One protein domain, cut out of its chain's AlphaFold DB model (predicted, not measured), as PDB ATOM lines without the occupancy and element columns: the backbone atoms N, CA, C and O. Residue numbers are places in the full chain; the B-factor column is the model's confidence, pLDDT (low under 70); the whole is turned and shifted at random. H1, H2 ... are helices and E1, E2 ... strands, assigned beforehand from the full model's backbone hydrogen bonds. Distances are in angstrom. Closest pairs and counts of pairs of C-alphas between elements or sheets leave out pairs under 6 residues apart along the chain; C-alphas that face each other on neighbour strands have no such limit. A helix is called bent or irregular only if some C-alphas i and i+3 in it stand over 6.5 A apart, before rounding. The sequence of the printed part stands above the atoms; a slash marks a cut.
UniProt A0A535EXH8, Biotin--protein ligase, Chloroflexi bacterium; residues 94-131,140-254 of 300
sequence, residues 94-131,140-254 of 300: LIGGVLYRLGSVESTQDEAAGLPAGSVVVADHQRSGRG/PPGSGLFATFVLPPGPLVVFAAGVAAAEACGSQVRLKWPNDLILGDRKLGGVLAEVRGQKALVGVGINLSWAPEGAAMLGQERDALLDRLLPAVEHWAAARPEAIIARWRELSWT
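AT A GLANCE: This is residues 94 to 131 and 140 to 254 of the 300 residues of the protein "Biotin--protein ligase" of Chloroflexi bacterium (UniProt A0A535EXH8). A strongly twisted sheet of seven strands curls round one helix, H2, and the longest helix, H3, packs on H2 over the same face of the sheet. The short helix H1 covers part of the opposite face near E2, E3 and E7, while H4 packs on H2 and only grazes the sheet. The printed part has 153 residues with four named helices and seven named strands, along the chain E1, H1, E2, E3, H2, E4, E5, E6, E7, H3, H4; the sheet is mixed, in the order E1, E2, E3, E7, E6, E5, E4, and the class is mixed, helices and strands. The whole is compact, with a radius of gyration of the C-alphas of 14.0 A, and spans 38 by 37 by 24 A.

IN THESE COORDINATES: E1, residues 98 to 105, begins with C-alpha 98 at (304.609, 423.857, 316.989), is 17.9 A long from first to last C-alpha and bends by 58 degrees at residue 102. H1 is residues 108 to 112, and E2 is residues 120 to 126, 15.3 A long. After the cut come E3, residues 144 to 151, 21.8 A, and H2, residues 157 to 169, 18.2 A. E4, residues 173 to 176, and E5, residues 180 to 183, are short. E6, residues 186 to 196, is the longest strand at 31.2 A, and its last C-alpha is at (316.344, 423.075, 301.331). E7, residues 199 to 207, is 25.9 A long. H3, residues 222 to 238, is 24.1 A long, with a kink of 29 degrees near residue 229; it is neither bent nor irregular, but only just: C-alphas 228 and 231 are 6.2 A apart. H4, residues 241 to 250, is 14.5 A long and ends with C-alpha 250 at (323.164, 398.103, 317.212).

HOW THE PARTS SIT: The sheet has E1 and E4 as its edge strands. E1, H1 and E2 form a strand-helix-strand unit, two parallel neighbour strands with a helix between, and its crossover is right-handed; N 102 and O 122 are 2.9 A apart, within hydrogen-bond range. E2 and E3 are antiparallel, with N 121 and O 148 at 2.9 A. E3 and E7 are antiparallel, with N 204 and O 147 at 2.7 A. E4, E5, E6 and E7 form a meander, each strand the antiparallel neighbour of the one before, with N 176 and O 180 at 2.8 A, N 181 and O 189 at 2.9 A, and N 203 and O 192 at 2.7 A. H1 lies over E3, only just, with 3 of its C-alphas falling on that strand, at a height over the sheet of 5.8 A. H2 and H3 lie on the opposite face from H1. The closest C-alphas of H2 and E4, those of Ala 166 and Val 173, are 5.4 A apart. H3 is over E2 and E3 at a height over the sheet of 9.4 A, and on the local plane it runs along the strands, at 26 degrees to E3. H2 and H3 touch, with the C-alphas of Ala 164 and Ala 232 closest at 4.8 A; they run opposite ways at a steep tilt of 38 degrees, only just past shallow. H2 touches H4 with residues 159 to 163 alone, closest at the C-alphas of Ala 160 and Ile 244, 5.8 A, the same way at a steep tilt of 45 degrees. H1 is apart from H2, H3 and H4. In H1, H2 and H4 every O i to N i+4 pair is within hydrogen-bond range; in H3 11 of 13 are.

THE WHOLE: The two C-alphas farthest apart, those of Ser 104 and Glu 242, are 37.9 A apart. Residues 132 to 139 are not printed, and C-alphas 131 and 140 are 16.0 A apart across the cut. The link from E7 to H3, residues 208 to 221, is long. The mean pLDDT of the printed part is 93.9, and residues 94 to 97 are under 70.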
ATOM      1  N   LEU A  94     315.711 421.485 319.905       58.22
ATOM      2  CA  LEU A  94     315.708 421.560 318.441       58.22
ATOM      3  C   LEU A  94     314.287 421.646 317.887       58.22
ATOM      4  O   LEU A  94     314.093 422.187 316.798       58.22
ATOM      5  N   ILE A  95     313.298 421.136 318.625       65.19
ATOM      6  CA  ILE A  95     311.889 421.194 318.238       65.19
ATOM      7  C   ILE A  95     311.226 422.359 318.982       65.19
ATOM      8  O   ILE A  95     310.891 422.288 320.164       65.19
ATOM      9  N   GLY A  96     311.036 423.460 318.252       53.88
ATOM     10  CA  GLY A  96     310.548 424.759 318.730       53.88
ATOM     11  C   GLY A  96     309.064 424.821 319.117       53.88
ATOM     12  O   GLY A  96     308.552 425.908 319.362       53.88
ATOM     13  N   GLY A  97     308.369 423.683 319.200       59.94
ATOM     14  CA  GLY A  97     307.102 423.568 319.935       59.94
ATOM     15  C   GLY A  97     305.801 423.711 319.140       59.94
ATOM     16  O   GLY A  97     304.740 423.678 319.762       59.94
ATOM     17  N   VAL A  98     305.840 423.825 317.804       74.12
ATOM     18  CA  VAL A  98     304.609 423.857 316.989       74.12
ATOM     19  C   VAL A  98     304.453 422.572 316.180       74.12
ATOM     20  O   VAL A  98     305.243 422.282 315.276       74.12
ATOM     21  N   LEU A  99     303.406 421.822 316.527       86.88
ATOM     22  CA  LEU A  99     302.932 420.648 315.809       86.88
ATOM     23  C   LEU A  99     301.712 421.049 314.969       86.88
ATOM     24  O   LEU A  99     300.659 421.398 315.506       86.88
ATOM     25  N   TYR A 100     301.856 420.976 313.652       88.69
ATOM     26  CA  TYR A 100     300.785 421.209 312.691       88.69
ATOM     27  C   TYR A 100     300.114 419.876 312.374       88.69
ATOM     28  O   TYR A 100     300.772 418.966 311.867       88.69
ATOM     29  N   ARG A 101     298.814 419.759 312.660       90.88
ATOM     30  CA  ARG A 101     298.006 418.587 312.300       90.88
ATOM     31  C   ARG A 101     297.108 418.942 311.125       90.88
ATOM     32  O   ARG A 101     296.334 419.894 311.198       90.88
ATOM     33  N   LEU A 102     297.249 418.192 310.040       89.44
ATOM     34  CA  LEU A 102     296.569 418.431 308.773       89.44
ATOM     35  C   LEU A 102     295.752 417.194 308.380       89.44
ATOM     36  O   LEU A 102     296.152 416.069 308.662       89.44
ATOM     37  N   GLY A 103     294.633 417.394 307.686       89.81
ATOM     38  CA  GLY A 103     293.841 416.290 307.136       89.81
ATOM     39  C   GLY A 103     294.547 415.623 305.948       89.81
ATOM     40  O   GLY A 103     295.417 414.769 306.104       89.81
ATOM     41  N   SER A 104     294.191 416.026 304.725       92.50
ATOM     42  CA  SER A 104     294.781 415.479 303.496       92.50
ATOM     43  C   SER A 104     295.659 416.504 302.780       92.50
ATOM     44  O   SER A 104     295.195 417.583 302.436       92.50
ATOM     45  N   VAL A 105     296.908 416.152 302.488       92.56
ATOM     46  CA  VAL A 105     297.896 417.031 301.826       92.56
ATOM     47  C   VAL A 105     298.498 416.347 300.597       92.56
ATOM     48  O   VAL A 105     298.300 415.149 300.404       92.56
ATOM     49  N   GLU A 106     299.246 417.071 299.759       92.62
ATOM     50  CA  GLU A 106     300.069 416.428 298.718       92.62
ATOM     51  C   GLU A 106     301.198 415.619 299.363       92.62
ATOM     52  O   GLU A 106     301.277 414.399 299.206       92.62
ATOM     53  N   SER A 107     302.022 416.289 300.169       94.62
ATOM     54  CA  SER A 107     303.063 415.678 300.985       94.62
ATOM     55  C   SER A 107     303.321 416.516 302.229       94.62
ATOM     56  O   SER A 107     303.349 417.742 302.157       94.62
ATOM     57  N   THR A 108     303.582 415.869 303.365       95.50
ATOM     58  CA  THR A 108     303.955 416.576 304.601       95.50
ATOM     59  C   THR A 108     305.245 417.385 304.446       95.50
ATOM     60  O   THR A 108     305.383 418.430 305.077       95.50
ATOM     61  N   GLN A 109     306.161 416.968 303.564       95.62
ATOM     62  CA  GLN A 109     307.381 417.727 303.272       95.62
ATOM     63  C   GLN A 109     307.106 419.019 302.493       95.62
ATOM     64  O   GLN A 109     307.810 420.002 302.707       95.62
ATOM     65  N   ASP A 110     306.085 419.048 301.632       93.75
ATOM     66  CA  ASP A 110     305.742 420.261 300.877       93.75
ATOM     67  C   ASP A 110     305.172 421.328 301.818       93.75
ATOM     68  O   ASP A 110     305.598 422.482 301.781       93.75
ATOM     69  N   GLU A 111     304.298 420.912 302.737       93.81
ATOM     70  CA  GLU A 111     303.756 421.778 303.790       93.81
ATOM     71  C   GLU A 111     304.855 422.268 304.746       93.81
ATOM     72  O   GLU A 111     304.886 423.432 305.147       93.81
ATOM     73  N   ALA A 112     305.814 421.399 305.079       93.19
ATOM     74  CA  ALA A 112     306.907 421.730 305.988       93.19
ATOM     75  C   ALA A 112     307.949 422.691 305.387       93.19
ATOM     76  O   ALA A 112     308.663 423.362 306.136       93.19
ATOM     77  N   ALA A 113     308.053 422.797 304.058       90.81
ATOM     78  CA  ALA A 113     309.104 423.568 303.390       90.81
ATOM     79  C   ALA A 113     309.104 425.062 303.761       90.81
ATOM     80  O   ALA A 113     310.169 425.682 303.869       90.81
ATOM     81  N   GLY A 114     307.917 425.635 303.981       86.75
ATOM     82  CA  GLY A 114     307.745 427.033 304.381       86.75
ATOM     83  C   GLY A 114     307.963 427.298 305.874       86.75
ATOM     84  O   GLY A 114     308.104 428.454 306.273       86.75
ATOM     85  N   LEU A 115     308.018 426.256 306.703       89.00
ATOM     86  CA  LEU A 115     307.994 426.379 308.159       89.00
ATOM     87  C   LEU A 115     309.399 426.564 308.752       89.00
ATOM     88  O   LEU A 115     310.389 426.119 308.162       89.00
ATOM     89  N   PRO A 116     309.546 427.250 309.900       88.38
ATOM     90  CA  PRO A 116     310.839 427.426 310.562       88.38
ATOM     91  C   PRO A 116     311.400 426.098 311.087       88.38
ATOM     92  O   PRO A 116     310.660 425.137 311.310       88.38
ATOM     93  N   ALA A 117     312.717 426.070 311.316       89.00
ATOM     94  CA  ALA A 117     313.359 424.951 312.001       89.00
ATOM     95  C   ALA A 117     312.700 424.716 313.371       89.00
ATOM     96  O   ALA A 117     312.302 425.660 314.050       89.00
ATOM     97  N   GLY A 118     312.549 423.448 313.731       87.38
ATOM     98  CA  GLY A 118     311.836 422.991 314.912       87.38
ATOM     99  C   GLY A 118     310.325 422.822 314.745       87.38
ATOM    100  O   GLY A 118     309.663 422.451 315.711       87.38
ATOM    101  N   SER A 119     309.772 423.062 313.553       91.69
ATOM    102  CA  SER A 119     308.370 422.737 313.248       91.69
ATOM    103  C   SER A 119     308.192 421.250 312.952       91.69
ATOM    104  O   SER A 119     309.080 420.616 312.372       91.69
ATOM    105  N   VAL A 120     307.013 420.717 313.277       94.44
ATOM    106  CA  VAL A 120     306.607 419.354 312.909       94.44
ATOM    107  C   VAL A 120     305.261 419.398 312.201       94.44
ATOM    108  O   VAL A 120     304.323 420.008 312.702       94.44
ATOM    109  N   VAL A 121     305.156 418.745 311.050       95.19
ATOM    110  CA  VAL A 121     303.896 418.568 310.317       95.19
ATOM    111  C   VAL A 121     303.486 417.111 310.401       95.19
ATOM    112  O   VAL A 121     304.297 416.244 310.097       95.19
ATOM    113  N   VAL A 122     302.236 416.840 310.758       95.19
ATOM    114  CA  VAL A 122     301.624 415.511 310.694       95.19
ATOM    115  C   VAL A 122     300.363 415.594 309.847       95.19
ATOM    116  O   VAL A 122     299.588 416.538 309.994       95.19
ATOM    117  N   ALA A 123     300.154 414.619 308.962       91.75
ATOM    118  CA  ALA A 123     298.947 414.534 308.143       91.75
ATOM    119  C   ALA A 123     298.203 413.206 308.328       91.75
ATOM    120  O   ALA A 123     298.830 412.165 308.542       91.75
ATOM    121  N   ASP A 124     296.877 413.227 308.178       89.69
ATOM    122  CA  ASP A 124     296.062 412.009 308.099       89.69
ATOM    123  C   ASP A 124     296.281 411.258 306.784       89.69
ATOM    124  O   ASP A 124     296.201 410.030 306.753       89.69
ATOM    125  N   HIS A 125     296.544 411.981 305.693       94.44
ATOM    126  CA  HIS A 125     296.658 411.403 304.357       94.44
ATOM    127  C   HIS A 125     297.593 412.207 303.443       94.44
ATOM    128  O   HIS A 125     297.508 413.437 303.378       94.44
ATOM    129  N   GLN A 126     298.435 411.506 302.677       95.00
ATOM    130  CA  GLN A 126     299.239 412.079 301.595       95.00
ATOM    131  C   GLN A 126     298.725 411.595 300.235       95.00
ATOM    132  O   GLN A 126     298.786 410.406 299.943       95.00
ATOM    133  N   ARG A 127     298.270 412.520 299.382       93.88
ATOM    134  CA  ARG A 127     297.799 412.222 298.015       93.88
ATOM    135  C   ARG A 127     298.940 411.928 297.044       93.88
ATOM    136  O   ARG A 127     298.758 411.168 296.104       93.88
ATOM    137  N   SER A 128     300.105 412.518 297.303       93.19
ATOM    138  CA  SER A 128     301.316 412.406 296.490       93.19
ATOM    139  C   SER A 128     302.515 412.078 297.384       93.19
ATOM    140  O   SER A 128     303.554 412.744 297.346       93.19
ATOM    141  N   GLY A 129     302.351 411.069 298.250       89.56
ATOM    142  CA  GLY A 129     303.402 410.617 299.155       89.56
ATOM    143  C   GLY A 129     304.642 410.126 298.419       89.56
ATOM    144  O   GLY A 129     304.548 409.501 297.365       89.56
ATOM    145  N   ARG A 130     305.823 410.430 298.968       91.06
ATOM    146  CA  ARG A 130     307.111 410.196 298.304       91.06
ATOM    147  C   ARG A 130     307.998 409.259 299.108       91.06
ATOM    148  O   ARG A 130     308.167 409.410 300.313       91.06
ATOM    149  N   GLY A 131     308.616 408.326 298.400       89.69
ATOM    150  CA  GLY A 131     309.752 407.530 298.832       89.69
ATOM    151  C   GLY A 131     311.015 407.889 298.044       89.69
ATOM    152  O   GLY A 131     311.028 408.764 297.174       89.69
ATOM    153  N   PRO A 140     295.788 404.427 302.769       96.25
ATOM    154  CA  PRO A 140     294.503 405.017 303.131       96.25
ATOM    155  C   PRO A 140     294.617 406.125 304.200       96.25
ATOM    156  O   PRO A 140     295.537 406.110 305.023       96.25
ATOM    157  N   PRO A 141     293.664 407.075 304.253       94.62
ATOM    158  CA  PRO A 141     293.616 408.072 305.320       94.62
ATOM    159  C   PRO A 141     293.602 407.447 306.721       94.62
ATOM    160  O   PRO A 141     292.864 406.497 306.980       94.62
ATOM    161  N   GLY A 142     294.418 407.989 307.626       91.88
ATOM    162  CA  GLY A 142     294.489 407.580 309.032       91.88
ATOM    163  C   GLY A 142     295.171 406.231 309.286       91.88
ATOM    164  O   GLY A 142     295.289 405.826 310.440       91.88
ATOM    165  N   SER A 143     295.647 405.529 308.253       96.00
ATOM    166  CA  SER A 143     296.186 404.172 308.411       96.00
ATOM    167  C   SER A 143     297.694 404.103 308.677       96.00
ATOM    168  O   SER A 143     298.255 403.017 308.871       96.00
ATOM    169  N   GLY A 144     298.368 405.251 308.647       96.94
ATOM    170  CA  GLY A 144     299.806 405.392 308.832       96.94
ATOM    171  C   GLY A 144     300.169 406.672 309.579       96.94
ATOM    172  O   GLY A 144     299.348 407.574 309.754       96.94
ATOM    173  N   LEU A 145     301.422 406.745 310.020       97.94
ATOM    174  CA  LEU A 145     302.033 407.989 310.470       97.94
ATOM    175  C   LEU A 145     302.730 408.643 309.280       97.94
ATOM    176  O   LEU A 145     303.633 408.043 308.700       97.94
ATOM    177  N   PHE A 146     302.352 409.884 308.985       98.00
ATOM    178  CA  PHE A 146     303.033 410.754 308.034       98.00
ATOM    179  C   PHE A 146     303.476 412.002 308.777       98.00
ATOM    180  O   PHE A 146     302.650 412.871 309.054       98.00
ATOM    181  N   ALA A 147     304.753 412.071 309.142       97.81
ATOM    182  CA  ALA A 147     305.304 413.190 309.895       97.81
ATOM    183  C   ALA A 147     306.509 413.783 309.168       97.81
ATOM    184  O   ALA A 147     307.356 413.035 308.699       97.81
ATOM    185  N   THR A 148     306.630 415.106 309.106       98.38
ATOM    186  CA  THR A 148     307.855 415.782 308.669       98.38
ATOM    187  C   THR A 148     308.379 416.689 309.769       98.38
ATOM    188  O   THR A 148     307.665 417.562 310.259       98.38
ATOM    189  N   PHE A 149     309.654 416.514 310.103       97.38
ATOM    190  CA  PHE A 149     310.401 417.336 311.047       97.38
ATOM    191  C   PHE A 149     311.273 418.327 310.278       97.38
ATOM    192  O   PHE A 149     312.036 417.930 309.393       97.38
ATOM    193  N   VAL A 150     311.186 419.614 310.610       96.00
ATOM    194  CA  VAL A 150     312.063 420.644 310.040       96.00
ATOM    195  C   VAL A 150     313.283 420.787 310.940       96.00
ATOM    196  O   VAL A 150     313.217 421.433 311.980       96.00
ATOM    197  N   LEU A 151     314.403 420.186 310.555       94.50
ATOM    198  CA  LEU A 151     315.617 420.123 311.372       94.50
ATOM    199  C   LEU A 151     316.756 420.948 310.753       94.50
ATOM    200  O   LEU A 151     316.719 421.255 309.556       94.50
ATOM    201  N   PRO A 152     317.799 421.298 311.527       91.31
ATOM    202  CA  PRO A 152     319.066 421.724 310.949       91.31
ATOM    203  C   PRO A 152     319.618 420.644 310.000       91.31
ATOM    204  O   PRO A 152     319.468 419.449 310.271       91.31
ATOM    205  N   PRO A 153     320.247 421.024 308.878       90.69
ATOM    206  CA  PRO A 153     320.848 420.059 307.975       90.69
ATOM    207  C   PRO A 153     322.070 419.404 308.624       90.69
ATOM    208  O   PRO A 153     322.824 420.042 309.356       90.69
ATOM    209  N   GLY A 154     322.296 418.132 308.310       87.94
ATOM    210  CA  GLY A 154     323.462 417.391 308.773       87.94
ATOM    211  C   GLY A 154     323.647 416.090 307.992       87.94
ATOM    212  O   GLY A 154     322.662 415.533 307.500       87.94
ATOM    213  N   PRO A 155     324.888 415.583 307.877       85.25
ATOM    214  CA  PRO A 155     325.192 414.405 307.060       85.25
ATOM    215  C   PRO A 155     324.492 413.133 307.562       85.25
ATOM    216  O   PRO A 155     324.192 412.243 306.776       85.25
ATOM    217  N   LEU A 156     324.179 413.069 308.860       94.31
ATOM    218  CA  LEU A 156     323.561 411.912 309.511       94.31
ATOM    219  C   LEU A 156     322.090 412.129 309.875       94.31
ATOM    220  O   LEU A 156     321.541 411.359 310.654       94.31
ATOM    221  N   VAL A 157     321.422 413.150 309.330       95.25
ATOM    222  CA  VAL A 157     320.047 413.484 309.745       95.25
ATOM    223  C   VAL A 157     319.052 412.338 309.488       95.25
ATOM    224  O   VAL A 157     318.167 412.086 310.302       95.25
ATOM    225  N   VAL A 158     319.244 411.576 308.403       95.88
ATOM    226  CA  VAL A 158     318.460 410.361 308.107       95.88
ATOM    227  C   VAL A 158     318.739 409.262 309.132       95.88
ATOM    228  O   VAL A 158     317.811 408.586 309.572       95.88
ATOM    229  N   PHE A 159     320.002 409.112 309.541       97.69
ATOM    230  CA  PHE A 159     320.411 408.118 310.529       97.69
ATOM    231  C   PHE A 159     319.823 408.442 311.905       97.69
ATOM    232  O   PHE A 159     319.186 407.595 312.521       97.69
ATOM    233  N   ALA A 160     319.953 409.693 312.347       98.06
ATOM    234  CA  ALA A 160     319.376 410.175 313.596       98.06
ATOM    235  C   ALA A 160     317.858 409.938 313.654       98.06
ATOM    236  O   ALA A 160     317.352 409.353 314.612       98.06
ATOM    237  N   ALA A 161     317.133 410.326 312.601       98.25
ATOM    238  CA  ALA A 161     315.688 410.137 312.543       98.25
ATOM    239  C   ALA A 161     315.278 408.659 312.459       98.25
ATOM    240  O   ALA A 161     314.263 408.281 313.039       98.25
ATOM    241  N   GLY A 162     316.057 407.807 311.784       98.50
ATOM    242  CA  GLY A 162     315.770 406.374 311.755       98.50
ATOM    243  C   GLY A 162     316.003 405.705 313.110       98.50
ATOM    244  O   GLY A 162     315.142 404.933 313.529       98.50
ATOM    245  N   VAL A 163     317.074 406.050 313.844       98.75
ATOM    246  CA  VAL A 163     317.254 405.586 315.236       98.75
ATOM    247  C   VAL A 163     316.059 406.005 316.091       98.75
ATOM    248  O   VAL A 163     315.423 405.148 316.704       98.75
ATOM    249  N   ALA A 164     315.704 407.293 316.065       98.69
ATOM    250  CA  ALA A 164     314.566 407.814 316.815       98.69
ATOM    251  C   ALA A 164     313.261 407.070 316.493       98.69
ATOM    252  O   ALA A 164     312.523 406.674 317.395       98.69
ATOM    253  N   ALA A 165     312.988 406.841 315.207       98.75
ATOM    254  CA  ALA A 165     311.783 406.156 314.766       98.75
ATOM    255  C   ALA A 165     311.769 404.671 315.155       98.75
ATOM    256  O   ALA A 165     310.733 404.177 315.602       98.75
ATOM    257  N   ALA A 166     312.895 403.960 315.042       98.75
ATOM    258  CA  ALA A 166     312.988 402.566 315.466       98.75
ATOM    259  C   ALA A 166     312.747 402.419 316.975       98.75
ATOM    260  O   ALA A 166     311.953 401.573 317.388       98.75
ATOM    261  N   GLU A 167     313.359 403.277 317.793       98.44
ATOM    262  CA  GLU A 167     313.163 403.264 319.246       98.44
ATOM    263  C   GLU A 167     311.725 403.609 319.644       98.44
ATOM    264  O   GLU A 167     311.147 402.927 320.492       98.44
ATOM    265  N   ALA A 168     311.114 404.604 318.991       98.19
ATOM    266  CA  ALA A 168     309.727 404.990 319.246       98.19
ATOM    267  C   ALA A 168     308.718 403.891 318.862       98.19
ATOM    268  O   ALA A 168     307.692 403.737 319.537       98.19
ATOM    269  N   CYS A 169     309.007 403.119 317.805       98.31
ATOM    270  CA  CYS A 169     308.169 401.998 317.370       98.31
ATOM    271  C   CYS A 169     308.299 400.771 318.289       98.31
ATOM    272  O   CYS A 169     307.332 400.022 318.444       98.31
ATOM    273  N   GLY A 170     309.464 400.567 318.910       95.75
ATOM    274  CA  GLY A 170     309.703 399.525 319.908       95.75
ATOM    275  C   GLY A 170     310.877 398.600 319.583       95.75
ATOM    276  O   GLY A 170     311.405 398.560 318.474       95.75
ATOM    277  N   SER A 171     311.274 397.790 320.570       94.56
ATOM    278  CA  SER A 171     312.528 397.015 320.569       94.56
ATOM    279  C   SER A 171     312.643 395.918 319.504       94.56
ATOM    280  O   SER A 171     313.723 395.352 319.332       94.56
ATOM    281  N   GLN A 172     311.565 395.595 318.790       96.94
ATOM    282  CA  GLN A 172     311.561 394.622 317.691       96.94
ATOM    283  C   GLN A 172     311.903 395.250 316.334       96.94
ATOM    284  O   GLN A 172     312.236 394.524 315.398       96.94
ATOM    285  N   VAL A 173     311.832 396.578 316.218       98.50
ATOM    286  CA  VAL A 173     312.104 397.280 314.962       98.50
ATOM    287  C   VAL A 173     313.610 397.397 314.744       98.50
ATOM    288  O   VAL A 173     314.387 397.623 315.674       98.50
ATOM    289  N   ARG A 174     314.035 397.177 313.504       98.62
ATOM    290  CA  ARG A 174     315.432 397.242 313.066       98.62
ATOM    291  C   ARG A 174     315.579 398.195 311.890       98.62
ATOM    292  O   ARG A 174     314.593 398.577 311.262       98.62
ATOM    293  N   LEU A 175     316.817 398.562 311.585       98.56
ATOM    294  CA  LEU A 175     317.155 399.537 310.557       98.56
ATOM    295  C   LEU A 175     317.848 398.862 309.382       98.56
ATOM    296  O   LEU A 175     318.909 398.251 309.521       98.56
ATOM    297  N   LYS A 176     317.247 398.979 308.204       97.81
ATOM    298  CA  LYS A 176     317.861 398.567 306.950       97.81
ATOM    299  C   LYS A 176     318.478 399.782 306.280       97.81
ATOM    300  O   LYS A 176     317.802 400.779 306.019       97.81
ATOM    301  N   TRP A 177     319.775 399.690 306.009       96.56
ATOM    302  CA  TRP A 177     320.511 400.775 305.384       96.56
ATOM    303  C   TRP A 177     319.919 401.103 303.999       96.56
ATOM    304  O   TRP A 177     319.575 400.182 303.249       96.56
ATOM    305  N   PRO A 178     319.807 402.394 303.638       91.75
ATOM    306  CA  PRO A 178     320.220 403.561 304.426       91.75
ATOM    307  C   PRO A 178     319.119 404.169 305.305       91.75
ATOM    308  O   PRO A 178     319.413 405.067 306.084       91.75
ATOM    309  N   ASN A 179     317.853 403.770 305.158       94.88
ATOM    310  CA  ASN A 179     316.746 404.599 305.648       94.88
ATOM    311  C   ASN A 179     315.431 403.855 305.937       94.88
ATOM    312  O   ASN A 179     314.408 404.504 306.158       94.88
ATOM    313  N   ASP A 180     315.425 402.524 305.893       97.44
ATOM    314  CA  ASP A 180     314.208 401.727 306.033       97.44
ATOM    315  C   ASP A 180     314.070 401.172 307.455       97.44
ATOM    316  O   ASP A 180     315.038 400.695 308.047       97.44
ATOM    317  N   LEU A 181     312.847 401.183 307.985       98.62
ATOM    318  CA  LEU A 181     312.504 400.493 309.226       98.62
ATOM    319  C   LEU A 181     311.937 399.116 308.889       98.62
ATOM    320  O   LEU A 181     311.063 398.994 308.027       98.62
ATOM    321  N   ILE A 182     312.410 398.088 309.585       98.50
ATOM    322  CA  ILE A 182     312.064 396.683 309.362       98.50
ATOM    323  C   ILE A 182     311.447 396.093 310.630       98.50
ATOM    324  O   ILE A 182     311.974 396.283 311.726       98.50
ATOM    325  N   LEU A 183     310.362 395.335 310.472       98.25
ATOM    326  CA  LEU A 183     309.779 394.498 311.521       98.25
ATOM    327  C   LEU A 183     309.768 393.040 311.038       98.25
ATOM    328  O   LEU A 183     309.086 392.694 310.067       98.25
ATOM    329  N   GLY A 184     310.563 392.189 311.692       95.81
ATOM    330  CA  GLY A 184     310.897 390.859 311.173       95.81
ATOM    331  C   GLY A 184     311.787 390.970 309.932       95.81
ATOM    332  O   GLY A 184     312.883 391.513 310.015       95.81
ATOM    333  N   ASP A 185     311.294 390.509 308.782       94.94
ATOM    334  CA  ASP A 185     311.959 390.640 307.471       94.94
ATOM    335  C   ASP A 185     311.163 391.515 306.485       94.94
ATOM    336  O   ASP A 185     311.384 391.485 305.274       94.94
ATOM    337  N   ARG A 186     310.199 392.290 306.994       96.75
ATOM    338  CA  ARG A 186     309.292 393.104 306.180       96.75
ATOM    339  C   ARG A 186     309.460 394.582 306.485       96.75
ATOM    340  O   ARG A 186     309.659 394.978 307.633       96.75
ATOM    341  N   LYS A 187     309.337 395.409 305.447       97.38
ATOM    342  CA  LYS A 187     309.408 396.864 305.581       97.38
ATOM    343  C   LYS A 187     308.212 397.378 306.376       97.38
ATOM    344  O   LYS A 187     307.074 397.124 306.001       97.38
ATOM    345  N   LEU A 188     308.489 398.092 307.456       98.56
ATOM    346  CA  LEU A 188     307.504 398.750 308.310       98.56
ATOM    347  C   LEU A 188     307.321 400.224 307.932       98.56
ATOM    348  O   LEU A 188     306.223 400.767 308.004       98.56
ATOM    349  N   GLY A 189     308.421 400.883 307.586       98.00
ATOM    350  CA  GLY A 189     308.479 402.331 307.503       98.00
ATOM    351  C   GLY A 189     309.721 402.805 306.765       98.00
ATOM    352  O   GLY A 189     310.552 402.001 306.329       98.00
ATOM    353  N   GLY A 190     309.869 404.115 306.648       97.88
ATOM    354  CA  GLY A 190     311.073 404.717 306.103       97.88
ATOM    355  C   GLY A 190     311.233 406.174 306.499       97.88
ATOM    356  O   GLY A 190     310.276 406.858 306.864       97.88
ATOM    357  N   VAL A 191     312.473 406.635 306.390       98.31
ATOM    358  CA  VAL A 191     312.856 408.034 306.559       98.31
ATOM    359  C   VAL A 191     313.260 408.609 305.206       98.31
ATOM    360  O   VAL A 191     313.980 407.966 304.441       98.31
ATOM    361  N   LEU A 192     312.826 409.826 304.902       96.69
ATOM    362  CA  LEU A 192     313.219 410.561 303.706       96.69
ATOM    363  C   LEU A 192     313.627 411.976 304.104       96.69
ATOM    364  O   LEU A 192     312.844 412.693 304.712       96.69
ATOM    365  N   ALA A 193     314.840 412.396 303.752       95.06
ATOM    366  CA  ALA A 193     315.300 413.757 304.006       95.06
ATOM    367  C   ALA A 193     315.480 414.529 302.697       95.06
ATOM    368  O   ALA A 193     316.122 414.046 301.765       95.06
ATOM    369  N   GLU A 194     314.962 415.754 302.660       93.69
ATOM    370  CA  GLU A 194     315.223 416.727 301.600       93.69
ATOM    371  C   GLU A 194     315.885 417.972 302.203       93.69
ATOM    372  O   GLU A 194     315.338 418.600 303.109       93.69
ATOM    373  N   VAL A 195     317.061 418.354 301.700       91.31
ATOM    374  CA  VAL A 195     317.743 419.579 302.142       91.31
ATOM    375  C   VAL A 195     317.283 420.761 301.288       91.31
ATOM    376  O   VAL A 195     317.333 420.721 300.054       91.31
ATOM    377  N   ARG A 196     316.827 421.830 301.946       87.62
ATOM    378  CA  ARG A 196     316.344 423.075 301.331       87.62
ATOM    379  C   ARG A 196     317.007 424.265 302.020       87.62
ATOM    380  O   ARG A 196     316.592 424.695 303.095       87.62
ATOM    381  N   GLY A 197     318.061 424.799 301.403       88.44
ATOM    382  CA  GLY A 197     318.858 425.873 301.997       88.44
ATOM    383  C   GLY A 197     319.473 425.433 303.328       88.44
ATOM    384  O   GLY A 197     320.233 424.473 303.368       88.44
ATOM    385  N   GLN A 198     319.119 426.116 304.416       88.56
ATOM    386  CA  GLN A 198     319.629 425.848 305.769       88.56
ATOM    387  C   GLN A 198     318.708 424.933 306.599       88.56
ATOM    388  O   GLN A 198     318.715 425.002 307.825       88.56
ATOM    389  N   LYS A 199     317.873 424.114 305.949       92.62
ATOM    390  CA  LYS A 199     316.928 423.196 306.607       92.62
ATOM    391  C   LYS A 199     316.993 421.809 305.976       92.62
ATOM    392  O   LYS A 199     317.160 421.691 304.762       92.62
ATOM    393  N   ALA A 200     316.792 420.780 306.788       95.44
ATOM    394  CA  ALA A 200     316.451 419.434 306.352       95.44
ATOM    395  C   ALA A 200     314.982 419.150 306.689       95.44
ATOM    396  O   ALA A 200     314.570 419.256 307.841       95.44
ATOM    397  N   LEU A 201     314.196 418.796 305.674       97.12
ATOM    398  CA  LEU A 201     312.820 418.333 305.816       97.12
ATOM    399  C   LEU A 201     312.857 416.815 305.929       97.12
ATOM    400  O   LEU A 201     313.064 416.129 304.925       97.12
ATOM    401  N   VAL A 202     312.715 416.301 307.145       98.00
ATOM    402  CA  VAL A 202     312.880 414.879 307.448       98.00
ATOM    403  C   VAL A 202     311.513 414.240 307.625       98.00
ATOM    404  O   VAL A 202     310.898 414.347 308.682       98.00
ATOM    405  N   GLY A 203     311.036 413.602 306.562       98.25
ATOM    406  CA  GLY A 203     309.829 412.793 306.551       98.25
ATOM    407  C   GLY A 203     310.056 411.438 307.222       98.25
ATOM    408  O   GLY A 203     311.022 410.743 306.909       98.25
ATOM    409  N   VAL A 204     309.151 411.052 308.113       98.62
ATOM    410  CA  VAL A 204     309.056 409.739 308.751       98.62
ATOM    411  C   VAL A 204     307.686 409.160 308.406       98.62
ATOM    412  O   VAL A 204     306.653 409.715 308.785       98.62
ATOM    413  N   GLY A 205     307.694 408.053 307.663       98.31
ATOM    414  CA  GLY A 205     306.500 407.315 307.254       98.31
ATOM    415  C   GLY A 205     306.465 405.934 307.899       98.31
ATOM    416  O   GLY A 205     307.386 405.150 307.669       98.31
ATOM    417  N   ILE A 206     305.428 405.615 308.681       98.62
ATOM    418  CA  ILE A 206     305.274 404.310 309.355       98.62
ATOM    419  C   ILE A 206     303.897 403.712 309.055       98.62
ATOM    420  O   ILE A 206     302.875 404.377 309.229       98.62
ATOM    421  N   ASN A 207     303.861 402.435 308.673       98.56
ATOM    422  CA  ASN A 207     302.622 401.674 308.519       98.56
ATOM    423  C   ASN A 207     302.043 401.312 309.897       98.56
ATOM    424  O   ASN A 207     302.702 400.618 310.678       98.56
ATOM    425  N   LEU A 208     300.813 401.739 310.202       98.06
ATOM    426  CA  LEU A 208     300.190 401.506 311.511       98.06
ATOM    427  C   LEU A 208     299.136 400.404 311.455       98.06
ATOM    428  O   LEU A 208     299.358 399.333 312.016       98.06
ATOM    429  N   SER A 209     298.025 400.649 310.761       97.50
ATOM    430  CA  SER A 209     296.885 399.725 310.646       97.50
ATOM    431  C   SER A 209     296.671 399.200 309.225       97.50
ATOM    432  O   SER A 209     295.861 398.303 309.004       97.50
ATOM    433  N   TRP A 210     297.425 399.722 308.257       97.25
ATOM    434  CA  TRP A 210     297.456 399.244 306.882       97.25
ATOM    435  C   TRP A 210     298.891 399.256 306.359       97.25
ATOM    436  O   TRP A 210     299.701 400.096 306.752       97.25
ATOM    437  N   ALA A 211     299.194 398.324 305.461       96.69
ATOM    438  CA  ALA A 211     300.452 398.254 304.736       96.69
ATOM    439  C   ALA A 211     300.205 397.622 303.354       96.69
ATOM    440  O   ALA A 211     299.283 396.806 303.230       96.69
ATOM    441  N   PRO A 212     301.024 397.936 302.335       94.56
ATOM    442  CA  PRO A 212     300.970 397.220 301.066       94.56
ATOM    443  C   PRO A 212     301.327 395.737 301.255       94.56
ATOM    444  O   PRO A 212     301.926 395.339 302.259       94.56
ATOM    445  N   GLU A 213     300.979 394.906 300.275       94.44
ATOM    446  CA  GLU A 213     301.293 393.477 300.318       94.44
ATOM    447  C   GLU A 213     302.801 393.238 300.522       94.44
ATOM    448  O   GLU A 213     303.653 393.902 299.931       94.44
ATOM    449  N   GLY A 214     303.141 392.306 301.418       94.25
ATOM    450  CA  GLY A 214     304.529 391.994 301.772       94.25
ATOM    451  C   GLY A 214     305.193 392.968 302.756       94.25
ATOM    452  O   GLY A 214     306.271 392.659 303.267       94.25
ATOM    453  N   ALA A 215     304.563 394.096 303.094       96.81
ATOM    454  CA  ALA A 215     305.035 394.992 304.146       96.81
ATOM    455  C   ALA A 215     304.517 394.580 305.539       96.81
ATOM    456  O   ALA A 215     303.644 393.720 305.697       96.81
ATOM    457  N   ALA A 216     305.125 395.155 306.574       97.62
ATOM    458  CA  ALA A 216     304.686 395.045 307.959       97.62
ATOM    459  C   ALA A 216     303.875 396.279 308.367       97.62
ATOM    460  O   ALA A 216     303.994 397.346 307.765       97.62
ATOM    461  N   MET A 217     303.097 396.113 309.433       97.19
ATOM    462  CA  MET A 217     302.363 397.171 310.121       97.19
ATOM    463  C   MET A 217     302.638 397.075 311.623       97.19
ATOM    464  O   MET A 217     302.871 395.976 312.133       97.19
ATOM    465  N   LEU A 218     302.651 398.215 312.312       97.06
ATOM    466  CA  LEU A 218     303.026 398.287 313.724       97.06
ATOM    467  C   LEU A 218     301.883 397.904 314.677       97.06
ATOM    468  O   LEU A 218     302.149 397.403 315.767       97.06
ATOM    469  N   GLY A 219     300.630 398.161 314.290       94.31
ATOM    470  CA  GLY A 219     299.456 397.931 315.136       94.31
ATOM    471  C   GLY A 219     299.379 398.846 316.363       94.31
ATOM    472  O   GLY A 219     298.881 398.424 317.401       94.31
ATOM    473  N   GLN A 220     299.910 400.070 316.276       92.38
ATOM    474  CA  GLN A 220     299.889 401.060 317.360       92.38
ATOM    475  C   GLN A 220     299.108 402.312 316.958       92.38
ATOM    476  O   GLN A 220     299.109 402.703 315.790       92.38
ATOM    477  N   GLU A 221     298.511 402.972 317.952       92.81
ATOM    478  CA  GLU A 221     297.843 404.260 317.774       92.81
ATOM    479  C   GLU A 221     298.833 405.360 317.387       92.81
ATOM    480  O   GLU A 221     299.919 405.489 317.966       92.81
ATOM    481  N   ARG A 222     298.432 406.186 316.416       93.94
ATOM    482  CA  ARG A 222     299.293 407.211 315.818       93.94
ATOM    483  C   ARG A 222     299.803 408.222 316.837       93.94
ATOM    484  O   ARG A 222     300.993 408.522 316.839       93.94
ATOM    485  N   ASP A 223     298.921 408.739 317.684       88.88
ATOM    486  CA  ASP A 223     299.288 409.791 318.635       88.88
ATOM    487  C   ASP A 223     300.198 409.262 319.740       88.88
ATOM    488  O   ASP A 223     301.204 409.889 320.053       88.88
ATOM    489  N   ALA A 224     299.951 408.041 320.219       90.75
ATOM    490  CA  ALA A 224     300.846 407.390 321.169       90.75
ATOM    491  C   ALA A 224     302.253 407.168 320.584       90.75
ATOM    492  O   ALA A 224     303.247 407.270 321.305       90.75
ATOM    493  N   LEU A 225     302.359 406.845 319.288       96.12
ATOM    494  CA  LEU A 225     303.652 406.762 318.605       96.12
ATOM    495  C   LEU A 225     304.295 408.147 318.454       96.12
ATOM    496  O   LEU A 225     305.492 408.284 318.696       96.12
ATOM    497  N   LEU A 226     303.519 409.165 318.079       93.38
ATOM    498  CA  LEU A 226     304.012 410.531 317.915       93.38
ATOM    499  C   LEU A 226     304.575 411.098 319.228       93.38
ATOM    500  O   LEU A 226     305.653 411.694 319.208       93.38
ATOM    501  N   ASP A 227     303.914 410.834 320.356       90.88
ATOM    502  CA  ASP A 227     304.355 411.247 321.695       90.88
ATOM    503  C   ASP A 227     305.726 410.667 322.067       90.88
ATOM    504  O   ASP A 227     306.517 411.322 322.746       90.88
ATOM    505  N   ARG A 228     306.045 409.455 321.591       96.50
ATOM    506  CA  ARG A 228     307.385 408.858 321.740       96.50
ATOM    507  C   ARG A 228     308.374 409.384 320.706       96.50
ATOM    508  O   ARG A 228     309.550 409.560 321.015       96.50
ATOM    509  N   LEU A 229     307.915 409.614 319.478       96.62
ATOM    510  CA  LEU A 229     308.768 409.997 318.358       96.62
ATOM    511  C   LEU A 229     309.313 411.422 318.497       96.62
ATOM    512  O   LEU A 229     310.488 411.643 318.216       96.62
ATOM    513  N   LEU A 230     308.485 412.373 318.934       93.88
ATOM    514  CA  LEU A 230     308.865 413.781 319.099       93.88
ATOM    515  C   LEU A 230     310.131 413.961 319.965       93.88
ATOM    516  O   LEU A 230     311.120 414.486 319.443       93.88
ATOM    517  N   PRO A 231     310.167 413.500 321.233       92.25
ATOM    518  CA  PRO A 231     311.359 413.637 322.067       92.25
ATOM    519  C   PRO A 231     312.535 412.787 321.564       92.25
ATOM    520  O   PRO A 231     313.687 413.187 321.728       92.25
ATOM    521  N   ALA A 232     312.279 411.642 320.920       96.44
ATOM    522  CA  ALA A 232     313.339 410.806 320.359       96.44
ATOM    523  C   ALA A 232     314.053 411.497 319.184       96.44
ATOM    524  O   ALA A 232     315.282 411.491 319.123       96.44
ATOM    525  N   VAL A 233     313.308 412.128 318.267       96.44
ATOM    526  CA  VAL A 233     313.894 412.875 317.141       96.44
ATOM    527  C   VAL A 233     314.684 414.069 317.653       96.44
ATOM    528  O   VAL A 233     315.795 414.293 317.187       96.44
ATOM    529  N   GLU A 234     314.153 414.802 318.630       90.25
ATOM    530  CA  GLU A 234     314.874 415.902 319.270       90.25
ATOM    531  C   GLU A 234     316.205 415.441 319.880       90.25
ATOM    532  O   GLU A 234     317.251 416.028 319.594       90.25
ATOM    533  N   HIS A 235     316.179 414.353 320.653       94.31
ATOM    534  CA  HIS A 235     317.373 413.777 321.262       94.31
ATOM    535  C   HIS A 235     318.422 413.378 320.214       94.31
ATOM    536  O   HIS A 235     319.574 413.810 320.285       94.31
ATOM    537  N   TRP A 236     318.028 412.578 319.218       96.88
ATOM    538  CA  TRP A 236     318.963 412.037 318.231       96.88
ATOM    539  C   TRP A 236     319.430 413.071 317.206       96.88
ATOM    540  O   TRP A 236     320.556 412.969 316.723       96.88
ATOM    541  N   ALA A 237     318.627 414.092 316.896       93.00
ATOM    542  CA  ALA A 237     319.044 415.187 316.022       93.00
ATOM    543  C   ALA A 237     320.113 416.085 316.669       93.00
ATOM    544  O   ALA A 237     320.922 416.676 315.955       93.00
ATOM    545  N   ALA A 238     320.136 416.171 318.004       92.00
ATOM    546  CA  ALA A 238     321.165 416.885 318.761       92.00
ATOM    547  C   ALA A 238     322.354 415.994 319.163       92.00
ATOM    548  O   ALA A 238     323.352 416.490 319.694       92.00
ATOM    549  N   ALA A 239     322.256 414.680 318.950       94.12
ATOM    550  CA  ALA A 239     323.280 413.733 319.351       94.12
ATOM    551  C   ALA A 239     324.559 413.888 318.519       94.12
ATOM    552  O   ALA A 239     324.560 414.295 317.355       94.12
ATOM    553  N   ARG A 240     325.683 413.503 319.125       95.75
ATOM    554  CA  ARG A 240     326.963 413.457 318.423       95.75
ATOM    555  C   ARG A 240     326.942 412.406 317.303       95.75
ATOM    556  O   ARG A 240     326.388 411.325 317.521       95.75
ATOM    557  N   PRO A 241     327.631 412.646 316.169       94.81
ATOM    558  CA  PRO A 241     327.734 411.682 315.070       94.81
ATOM    559  C   PRO A 241     328.135 410.269 315.504       94.81
ATOM    560  O   PRO A 241     327.541 409.291 315.054       94.81
ATOM    561  N   GLU A 242     329.089 410.152 316.430       96.62
ATOM    562  CA  GLU A 242     329.574 408.846 316.889       96.62
ATOM    563  C   GLU A 242     328.494 408.060 317.640       96.62
ATOM    564  O   GLU A 242     328.395 406.847 317.472       96.62
ATOM    565  N   ALA A 243     327.659 408.747 318.427       98.06
ATOM    566  CA  ALA A 243     326.556 408.126 319.154       98.06
ATOM    567  C   ALA A 243     325.453 407.654 318.194       98.06
ATOM    568  O   ALA A 243     324.946 406.544 318.345       98.06
ATOM    569  N   ILE A 244     325.128 408.464 317.178       98.06
ATOM    570  CA  ILE A 244     324.135 408.115 316.150       98.06
ATOM    571  C   ILE A 244     324.570 406.849 315.405       98.06
ATOM    572  O   ILE A 244     323.791 405.905 315.285       98.06
ATOM    573  N   ILE A 245     325.820 406.803 314.931       98.12
ATOM    574  CA  ILE A 245     326.339 405.644 314.192       98.12
ATOM    575  C   ILE A 245     326.444 404.410 315.087       98.12
ATOM    576  O   ILE A 245     326.055 403.323 314.655       98.12
ATOM    577  N   ALA A 246     326.925 404.555 316.326       98.50
ATOM    578  CA  ALA A 246     326.981 403.444 317.275       98.50
ATOM    579  C   ALA A 246     325.591 402.830 317.480       98.50
ATOM    580  O   ALA A 246     325.414 401.624 317.300       98.50
ATOM    581  N   ARG A 247     324.580 403.666 317.733       98.56
ATOM    582  CA  ARG A 247     323.217 403.181 317.936       98.56
ATOM    583  C   ARG A 247     322.589 402.604 316.669       98.56
ATOM    584  O   ARG A 247     321.896 401.591 316.731       98.56
ATOM    585  N   TRP A 248     322.856 403.198 315.508       98.06
ATOM    586  CA  TRP A 248     322.399 402.655 314.230       98.06
ATOM    587  C   TRP A 248     322.951 401.248 313.976       98.06
ATOM    588  O   TRP A 248     322.211 400.370 313.533       98.06
ATOM    589  N   ARG A 249     324.238 401.012 314.275       98.56
ATOM    590  CA  ARG A 249     324.874 399.690 314.148       98.56
ATOM    591  C   ARG A 249     324.181 398.650 315.025       98.56
ATOM    592  O   ARG A 249     323.869 397.572 314.531       98.56
ATOM    593  N   GLU A 250     323.881 398.989 316.279       98.50
ATOM    594  CA  GLU A 250     323.164 398.103 317.212       98.50
ATOM    595  C   GLU A 250     321.761 397.727 316.717       98.50
ATOM    596  O   GLU A 250     321.304 396.600 316.902       98.50
ATOM    597  N   LEU A 251     321.073 398.672 316.075       98.50
ATOM    598  CA  LEU A 251     319.730 398.475 315.532       98.50
ATOM    599  C   LEU A 251     319.736 397.899 314.110       98.50
ATOM    600  O   LEU A 251     318.662 397.692 313.536       98.50
ATOM    601  N   SER A 252     320.905 397.649 313.520       98.38
ATOM    602  CA  SER A 252     321.009 397.291 312.112       98.38
ATOM    603  C   SER A 252     320.415 395.915 311.825       98.38
ATOM    604  O   SER A 252     320.787 394.906 312.416       98.38
ATOM    605  N   TRP A 253     319.511 395.873 310.852       97.75
ATOM    606  CA  TRP A 253     319.095 394.645 310.178       97.75
ATOM    607  C   TRP A 253     320.103 394.225 309.099       97.75
ATOM    608  O   TRP A 253     320.171 393.060 308.730       97.75
ATOM    609  N   THR A 254     320.861 395.185 308.557       97.12
ATOM    610  CA  THR A 254     321.717 394.981 307.376       97.12
ATOM    611  C   THR A 254     323.047 394.325 307.720       97.12
ATOM    612  O   THR A 254     323.523 393.489 306.962       97.12
TER     613      THR A 254